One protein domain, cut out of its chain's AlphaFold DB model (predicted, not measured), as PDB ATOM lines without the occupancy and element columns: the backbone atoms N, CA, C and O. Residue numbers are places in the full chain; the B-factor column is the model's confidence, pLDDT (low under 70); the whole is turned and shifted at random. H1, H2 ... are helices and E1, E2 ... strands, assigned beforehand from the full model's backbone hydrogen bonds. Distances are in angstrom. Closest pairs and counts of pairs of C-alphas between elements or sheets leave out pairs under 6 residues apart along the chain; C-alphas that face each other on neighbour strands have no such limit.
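This is residues 5 to 69 of the 170 residues of the protein "Hypothetical protein" of Florenciella parvula (UniProt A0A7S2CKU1). Picture a wide V: a slab of three antiparallel strands, with no helix over either face, makes one arm, and helix H2 makes the other, with the short H1 near the corner. Residues 58 to 64, of which 58 to 62 belong to H2, stick out, and residues 65 to 69 fold back toward the long link between E1 and E2. The printed part has 65 residues, in the order E1, E2, E3, H1, H2; the sheet, E1 - E2 - E3, is a meander, each strand the antiparallel neighbour of the one before. The class is mixed, helices and strands, and the whole is loose, with a radius of gyration of the C-alphas of 14.8 A and spans of 45 by 25 by 20 A.

Find C-alpha 5 at (11.836, -3.487, 10.930), where E1, residues 5 to 11, begins its 16.8 A. E2, residues 23 to 30, covers 22.2 A, and E3, residues 36 to 42, 19.6 A. Next come H1, residues 44 to 47, and H2, residues 50 to 62, which runs 18.0 A to C-alpha 62 at (28.592, 12.977, -18.935).

Look first at the hairpin of E1 and E2, at 173 degrees, where N 7 and O 27 are 2.8 A apart, within hydrogen-bond range. In the hairpin of E2 and E3, at 156 degrees, look at N 26 and O 39, 2.8 A. H1 and H2 are not on the sheet, and they meet only through their link. H2 is apart from E1, E2 and E3. In H2 every O i to N i+4 pair is within hydrogen-bond range; H1 is too short for such a pair.

The C-alphas of Gly 32 and Ala 63, the two farthest apart, are 45.2 A apart. The printed part has no cut, and the link from E1 to E2, 11 residues, is long. Read the B-factor column for the model's confidence: the mean pLDDT of the printed part is 73.2, and residue 18 and residues 44 to 69 are under 70.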
ATOM      1  N   ILE A   5      10.587  -3.877  10.275       89.19
ATOM      2  CA  ILE A   5      11.836  -3.487  10.930       89.19
ATOM      3  C   ILE A   5      12.530  -2.463  10.039       89.19
ATOM      4  O   ILE A   5      12.864  -2.764   8.894       89.19
ATOM      5  N   VAL A   6      12.773  -1.262  10.562       90.44
ATOM      6  CA  VAL A   6      13.560  -0.244   9.858       90.44
ATOM      7  C   VAL A   6      15.041  -0.592   9.988       90.44
ATOM      8  O   VAL A   6      15.587  -0.610  11.086       90.44
ATOM      9  N   ILE A   7      15.689  -0.883   8.863       90.81
ATOM     10  CA  ILE A   7      17.127  -1.184   8.789       90.81
ATOM     11  C   ILE A   7      17.928   0.105   8.652       90.81
ATOM     12  O   ILE A   7      18.988   0.264   9.256       90.81
ATOM     13  N   ARG A   8      17.443   1.020   7.813       90.62
ATOM     14  CA  ARG A   8      18.125   2.277   7.532       90.62
ATOM     15  C   ARG A   8      17.118   3.398   7.419       90.62
ATOM     16  O   ARG A   8      16.073   3.227   6.807       90.62
ATOM     17  N   PHE A   9      17.496   4.550   7.949       92.06
ATOM     18  CA  PHE A   9      16.750   5.785   7.811       92.06
ATOM     19  C   PHE A   9      17.714   6.906   7.423       92.06
ATOM     20  O   PHE A   9      18.736   7.116   8.079       92.06
ATOM     21  N   LYS A  10      17.422   7.582   6.315       89.31
ATOM     22  CA  LYS A  10      18.086   8.809   5.888       89.31
ATOM     23  C   LYS A  10      17.023   9.889   5.806       89.31
ATOM     24  O   LYS A  10      16.150   9.827   4.950       89.31
ATOM     25  N   GLU A  11      17.137  10.875   6.675       87.31
ATOM     26  CA  GLU A  11      16.389  12.117   6.568       87.31
ATOM     27  C   GLU A  11      17.288  13.141   5.880       87.31
ATOM     28  O   GLU A  11      18.455  13.295   6.251       87.31
ATOM     29  N   ARG A  12      16.771  13.768   4.821       85.19
ATOM     30  CA  ARG A  12      17.467  14.832   4.087       85.19
ATOM     31  C   ARG A  12      16.665  16.131   4.078       85.19
ATOM     32  O   ARG A  12      16.861  16.979   3.212       85.19
ATOM     33  N   PHE A  13      15.763  16.303   5.041       79.19
ATOM     34  CA  PHE A  13      15.035  17.558   5.220       79.19
ATOM     35  C   PHE A  13      15.867  18.550   6.022       79.19
ATOM     36  O   PHE A  13      16.072  19.676   5.568       79.19
ATOM     37  N   THR A  14      16.417  18.117   7.156       80.38
ATOM     38  CA  THR A  14      17.248  18.951   8.028       80.38
ATOM     39  C   THR A  14      18.634  19.183   7.424       80.38
ATOM     40  O   THR A  14      19.209  20.264   7.563       80.38
ATOM     41  N   LYS A  15      19.174  18.183   6.716       75.25
ATOM     42  CA  LYS A  15      20.464  18.255   6.013       75.25
ATOM     43  C   LYS A  15      20.265  17.868   4.544       75.25
ATOM     44  O   LYS A  15      20.402  16.688   4.216       75.25
ATOM     45  N   PRO A  16      19.886  18.826   3.678       77.25
ATOM     46  CA  PRO A  16      19.643  18.538   2.273       77.25
ATOM     47  C   PRO A  16      20.914  18.032   1.601       77.25
ATOM     48  O   PRO A  16      22.033  18.329   2.031       77.25
ATOM     49  N   MET A  17      20.736  17.283   0.514       73.38
ATOM     50  CA  MET A  17      21.856  17.067  -0.394       73.38
ATOM     51  C   MET A  17      22.323  18.411  -0.943       73.38
ATOM     52  O   MET A  17      21.535  19.354  -1.018       73.38
ATOM     53  N   GLY A  18      23.581  18.487  -1.373       67.81
ATOM     54  CA  GLY A  18      24.102  19.718  -1.954       67.81
ATOM     55  C   GLY A  18      23.217  20.267  -3.083       67.81
ATOM     56  O   GLY A  18      23.030  21.469  -3.209       67.81
ATOM     57  N   SER A  19      22.580  19.380  -3.856       72.88
ATOM     58  CA  SER A  19      21.635  19.733  -4.923       72.88
ATOM     59  C   SER A  19      20.362  20.450  -4.446       72.88
ATOM     60  O   SER A  19      19.518  20.798  -5.263       72.88
ATOM     61  N   GLY A  20      20.168  20.625  -3.137       70.94
ATOM     62  CA  GLY A  20      18.945  21.163  -2.541       70.94
ATOM     63  C   GLY A  20      17.806  20.144  -2.443       70.94
ATOM     64  O   GLY A  20      16.749  20.474  -1.910       70.94
ATOM     65  N   TYR A  21      18.019  18.910  -2.914       76.06
ATOM     66  CA  TYR A  21      17.020  17.843  -2.897       76.06
ATOM     67  C   TYR A  21      16.720  17.371  -1.470       76.06
ATOM     68  O   TYR A  21      17.643  17.131  -0.679       76.06
ATOM     69  N   ARG A  22      15.425  17.215  -1.163       81.56
ATOM     70  CA  ARG A  22      14.918  16.822   0.157       81.56
ATOM     71  C   ARG A  22      13.997  15.618   0.034       81.56
ATOM     72  O   ARG A  22      12.956  15.691  -0.612       81.56
ATOM     73  N   ASP A  23      14.387  14.532   0.683       86.75
ATOM     74  CA  ASP A  23      13.621  13.297   0.767       86.75
ATOM     75  C   ASP A  23      13.848  12.588   2.107       86.75
ATOM     76  O   ASP A  23      14.785  12.884   2.863       86.75
ATOM     77  N   ILE A  24      12.972  11.632   2.406       89.31
ATOM     78  CA  ILE A  24      13.229  10.593   3.404       89.31
ATOM     79  C   ILE A  24      13.403   9.277   2.661       89.31
ATOM     80  O   ILE A  24      12.516   8.848   1.930       89.31
ATOM     81  N   LEU A  25      14.529   8.608   2.893       91.75
ATOM     82  CA  LEU A  25      14.805   7.281   2.357       91.75
ATOM     83  C   LEU A  25      14.910   6.284   3.508       91.75
ATOM     84  O   LEU A  25      15.702   6.462   4.439       91.75
ATOM     85  N   MET A  26      14.114   5.226   3.440       94.31
ATOM     86  CA  MET A  26      13.993   4.216   4.478       94.31
ATOM     87  C   MET A  26      14.135   2.820   3.886       94.31
ATOM     88  O   MET A  26      13.412   2.460   2.968       94.31
ATOM     89  N   ASN A  27      15.015   2.001   4.456       93.44
ATOM     90  CA  ASN A  27      15.092   0.588   4.101       93.44
ATOM     91  C   ASN A  27      14.398  -0.209   5.193       93.44
ATOM     92  O   ASN A  27      14.760  -0.086   6.368       93.44
ATOM     93  N   VAL A  28      13.429  -1.030   4.813       91.62
ATOM     94  CA  VAL A  28      12.620  -1.820   5.738       91.62
ATOM     95  C   VAL A  28      12.718  -3.307   5.417       91.62
ATOM     96  O   VAL A  28      12.795  -3.700   4.256       91.62
ATOM     97  N   LYS A  29      12.701  -4.146   6.452       91.81
ATOM     98  CA  LYS A  29      12.596  -5.603   6.338       91.81
ATOM     99  C   LYS A  29      11.321  -6.069   7.012       91.81
ATOM    100  O   LYS A  29      11.014  -5.675   8.136       91.81
ATOM    101  N   ILE A  30      10.589  -6.932   6.325       90.25
ATOM    102  CA  ILE A  30       9.404  -7.580   6.880       90.25
ATOM    103  C   ILE A  30       9.880  -8.790   7.686       90.25
ATOM    104  O   ILE A  30      10.619  -9.635   7.178       90.25
ATOM    105  N   LYS A  31       9.488  -8.887   8.960       83.75
ATOM    106  CA  LYS A  31       9.869 -10.025   9.806       83.75
ATOM    107  C   LYS A  31       9.308 -11.323   9.222       83.75
ATOM    108  O   LYS A  31       8.107 -11.429   9.001       83.75
ATOM    109  N   GLY A  32      10.180 -12.310   9.024       85.31
ATOM    110  CA  GLY A  32       9.829 -13.594   8.405       85.31
ATOM    111  C   GLY A  32      10.011 -13.634   6.885       85.31
ATOM    112  O   GLY A  32       9.824 -14.690   6.293       85.31
ATOM    113  N   CYS A  33      10.418 -12.526   6.260       84.12
ATOM    114  CA  CYS A  33      10.801 -12.481   4.853       84.12
ATOM    115  C   CYS A  33      12.248 -11.999   4.731       84.12
ATOM    116  O   CYS A  33      12.672 -11.109   5.468       84.12
ATOM    117  N   ASP A  34      12.996 -12.524   3.764       86.75
ATOM    118  CA  ASP A  34      14.357 -12.049   3.460       86.75
ATOM    119  C   ASP A  34      14.401 -10.882   2.471       86.75
ATOM    120  O   ASP A  34      15.463 -10.475   2.008       86.75
ATOM    121  N   LEU A  35      13.244 -10.283   2.208       87.25
ATOM    122  CA  LEU A  35      13.130  -9.098   1.377       87.25
ATOM    123  C   LEU A  35      13.457  -7.840   2.185       87.25
ATOM    124  O   LEU A  35      12.903  -7.601   3.262       87.25
ATOM    125  N   VAL A  36      14.339  -7.021   1.617       88.81
ATOM    126  CA  VAL A  36      14.589  -5.647   2.049       88.81
ATOM    127  C   VAL A  36      13.981  -4.729   1.003       88.81
ATOM    128  O   VAL A  36      14.312  -4.821  -0.177       88.81
ATOM    129  N   LEU A  37      13.081  -3.862   1.444       90.62
ATOM    130  CA  LEU A  37      12.396  -2.893   0.603       90.62
ATOM    131  C   LEU A  37      12.993  -1.512   0.849       90.62
ATOM    132  O   LEU A  37      13.339  -1.178   1.983       90.62
ATOM    133  N   GLU A  38      13.086  -0.709  -0.203       92.00
ATOM    134  CA  GLU A  38      13.415   0.709  -0.106       92.00
ATOM    135  C   GLU A  38      12.136   1.529  -0.279       92.00
ATOM    136  O   GLU A  38      11.413   1.382  -1.262       92.00
ATOM    137  N   LEU A  39      11.854   2.380   0.700       88.38
ATOM    138  CA  LEU A  39      10.767   3.341   0.697       88.38
ATOM    139  C   LEU A  39      11.373   4.739   0.610       88.38
ATOM    140  O   LEU A  39      12.130   5.150   1.488       88.38
ATOM    141  N   GLN A  40      11.023   5.473  -0.439       89.06
ATOM    142  CA  GLN A  40      11.413   6.867  -0.607       89.06
ATOM    143  C   GLN A  40      10.171   7.752  -0.521       89.06
ATOM    144  O   GLN A  40       9.204   7.544  -1.252       89.06
ATOM    145  N   LEU A  41      10.204   8.738   0.369       83.75
ATOM    146  CA  LEU A  41       9.158   9.735   0.548       83.75
ATOM    147  C   LEU A  41       9.683  11.071   0.031       83.75
ATOM    148  O   LEU A  41      10.609  11.653   0.601       83.75
ATOM    149  N   HIS A  42       9.069  11.539  -1.049       78.88
ATOM    150  CA  HIS A  42       9.345  12.827  -1.679       78.88
ATOM    151  C   HIS A  42       8.161  13.761  -1.405       78.88
ATOM    152  O   HIS A  42       7.015  13.310  -1.435       78.88
ATOM    153  N   LEU A  43       8.406  15.048  -1.142       73.25
ATOM    154  CA  LEU A  43       7.325  16.043  -1.161       73.25
ATOM    155  C   LEU A  43       6.825  16.175  -2.607       73.25
ATOM    156  O   LEU A  43       7.650  16.245  -3.518       73.25
ATOM    157  N   GLN A  44       5.506  16.201  -2.829       61.28
ATOM    158  CA  GLN A  44       4.927  16.246  -4.183       61.28
ATOM    159  C   GLN A  44       5.470  17.409  -5.026       61.28
ATOM    160  O   GLN A  44       5.759  17.213  -6.206       61.28
ATOM    161  N   ASP A  45       5.737  18.560  -4.412       55.97
ATOM    162  CA  ASP A  45       6.288  19.735  -5.099       55.97
ATOM    163  C   ASP A  45       7.722  19.512  -5.621       55.97
ATOM    164  O   ASP A  45       8.147  20.140  -6.586       55.97
ATOM    165  N   ILE A  46       8.473  18.565  -5.040       53.66
ATOM    166  CA  ILE A  46       9.829  18.176  -5.476       53.66
ATOM    167  C   ILE A  46       9.779  17.138  -6.612       53.66
ATOM    168  O   ILE A  46      10.730  17.022  -7.387       53.66
ATOM    169  N   ILE A  47       8.666  16.410  -6.765       50.50
ATOM    170  CA  ILE A  47       8.497  15.427  -7.847       50.50
ATOM    171  C   ILE A  47       8.487  16.127  -9.212       50.50
ATOM    172  O   ILE A  47       9.073  15.597 -10.153       50.50
ATOM    173  N   GLN A  48       7.922  17.336  -9.310       49.50
ATOM    174  CA  GLN A  48       7.908  18.105 -10.563       49.50
ATOM    175  C   GLN A  48       9.313  18.505 -11.039       49.50
ATOM    176  O   GLN A  48       9.549  18.601 -12.238       49.50
ATOM    177  N   PHE A  49      10.281  18.654 -10.129       53.72
ATOM    178  CA  PHE A  49      11.670  18.965 -10.486       53.72
ATOM    179  C   PHE A  49      12.514  17.722 -10.790       53.72
ATOM    180  O   PHE A  49      13.660  17.849 -11.223       53.72
ATOM    181  N   LYS A  50      11.988  16.510 -10.577       54.62
ATOM    182  CA  LYS A  50      12.756  15.266 -10.727       54.62
ATOM    183  C   LYS A  50      13.190  15.023 -12.174       54.62
ATOM    184  O   LYS A  50      14.334  14.634 -12.402       54.62
ATOM    185  N   ASP A  51      12.317  15.312 -13.136       56.03
ATOM    186  CA  ASP A  51      12.632  15.147 -14.558       56.03
ATOM    187  C   ASP A  51      13.717  16.123 -15.025       56.03
ATOM    188  O   ASP A  51      14.549  15.778 -15.864       56.03
ATOM    189  N   ASP A  52      13.768  17.320 -14.442       56.25
ATOM    190  CA  ASP A  52      14.747  18.341 -14.814       56.25
ATOM    191  C   ASP A  52      16.076  18.181 -14.066       56.25
ATOM    192  O   ASP A  52      17.152  18.391 -14.639       56.25
ATOM    193  N   VAL A  53      16.037  17.703 -12.821       58.97
ATOM    194  CA  VAL A  53      17.238  17.356 -12.051       58.97
ATOM    195  C   VAL A  53      17.918  16.114 -12.630       58.97
ATOM    196  O   VAL A  53      19.145  16.091 -12.688       58.97
ATOM    197  N   HIS A  54      17.173  15.116 -13.122       58.62
ATOM    198  CA  HIS A  54      17.769  13.952 -13.790       58.62
ATOM    199  C   HIS A  54      18.496  14.331 -15.085       58.62
ATOM    200  O   HIS A  54      19.648  13.943 -15.259       58.62
ATOM    201  N   LYS A  55      17.897  15.169 -15.943       60.53
ATOM    202  CA  LYS A  55      18.566  15.670 -17.161       60.53
ATOM    203  C   LYS A  55      19.834  16.457 -16.829       60.53
ATOM    204  O   LYS A  55      20.860  16.302 -17.489       60.53
ATOM    205  N   THR A  56      19.767  17.288 -15.789       60.19
ATOM    206  CA  THR A  56      20.909  18.090 -15.334       60.19
ATOM    207  C   THR A  56      22.013  17.200 -14.762       60.19
ATOM    208  O   THR A  56      23.183  17.384 -15.091       60.19
ATOM    209  N   TYR A  57      21.656  16.195 -13.960       57.78
ATOM    210  CA  TYR A  57      22.603  15.242 -13.387       57.78
ATOM    211  C   TYR A  57      23.267  14.366 -14.458       57.78
ATOM    212  O   TYR A  57      24.484  14.192 -14.424       57.78
ATOM    213  N   ASP A  58      22.509  13.871 -15.439       58.59
ATOM    214  CA  ASP A  58      23.043  13.065 -16.543       58.59
ATOM    215  C   ASP A  58      24.008  13.874 -17.417       58.59
ATOM    216  O   ASP A  58      25.084  13.385 -17.770       58.59
ATOM    217  N   LEU A  59      23.682  15.142 -17.691       61.47
ATOM    218  CA  LEU A  59      24.567  16.065 -18.400       61.47
ATOM    219  C   LEU A  59      25.856  16.339 -17.611       61.47
ATOM    220  O   LEU A  59      26.954  16.277 -18.164       61.47
ATOM    221  N   MET A  60      25.742  16.604 -16.309       59.66
ATOM    222  CA  MET A  60      26.890  16.870 -15.435       59.66
ATOM    223  C   MET A  60      27.788  15.641 -15.261       59.66
ATOM    224  O   MET A  60      29.014  15.758 -15.225       59.66
ATOM    225  N   ARG A  61      27.194  14.447 -15.220       59.66
ATOM    226  CA  ARG A  61      27.922  13.180 -15.160       59.66
ATOM    227  C   ARG A  61      28.629  12.868 -16.477       59.66
ATOM    228  O   ARG A  61      29.783  12.449 -16.451       59.66
ATOM    229  N   ALA A  62      27.974  13.106 -17.615       62.06
ATOM    230  CA  ALA A  62      28.592  12.977 -18.935       62.06
ATOM    231  C   ALA A  62      29.748  13.975 -19.132       62.06
ATOM    232  O   ALA A  62      30.738  13.649 -19.783       62.06
ATOM    233  N   ALA A  63      29.661  15.154 -18.509       59.16
ATOM    234  CA  ALA A  63      30.716  16.166 -18.496       59.16
ATOM    235  C   ALA A  63      31.877  15.864 -17.521       59.16
ATOM    236  O   ALA A  63      32.813  16.657 -17.425       59.16
ATOM    237  N   GLY A  64      31.851  14.731 -16.803       46.00
ATOM    238  CA  GLY A  64      32.939  14.304 -15.913       46.00
ATOM    239  C   GLY A  64      33.022  15.070 -14.590       46.00
ATOM    240  O   GLY A  64      34.086  15.124 -13.975       46.00
ATOM    241  N   TRP A  65      31.923  15.686 -14.147       57.31
ATOM    242  CA  TRP A  65      31.910  16.549 -12.968       57.31
ATOM    243  C   TRP A  65      31.853  15.740 -11.655       57.31
ATOM    244  O   TRP A  65      31.022  14.845 -11.507       57.31
ATOM    245  N   THR A  66      32.738  16.047 -10.693       52.53
ATOM    246  CA  THR A  66      32.916  15.306  -9.418       52.53
ATOM    247  C   THR A  66      32.663  16.149  -8.157       52.53
ATOM    248  O   THR A  66      33.086  15.761  -7.070       52.53
ATOM    249  N   GLY A  67      32.044  17.326  -8.279       47.34
ATOM    250  CA  GLY A  67      31.880  18.278  -7.173       47.34
ATOM    251  C   GLY A  67      30.555  18.137  -6.420       47.34
ATOM    252  O   GLY A  67      29.490  18.130  -7.033       47.34
ATOM    253  N   ASP A  68      30.624  18.078  -5.087       48.88
ATOM    254  CA  ASP A  68      29.472  18.273  -4.203       48.88
ATOM    255  C   ASP A  68      28.933  19.700  -4.363       48.88
ATOM    256  O   ASP A  68      29.685  20.674  -4.302       48.88
ATOM    257  N   PHE A  69      27.618  19.832  -4.529       49.03
ATOM    258  CA  PHE A  69      26.906  21.111  -4.562       49.03
ATOM    259  C   PHE A  69      26.924  21.779  -3.165       49.03
ATOM    260  O   PHE A  69      25.931  21.835  -2.451       49.03
TER     261      PHE A  69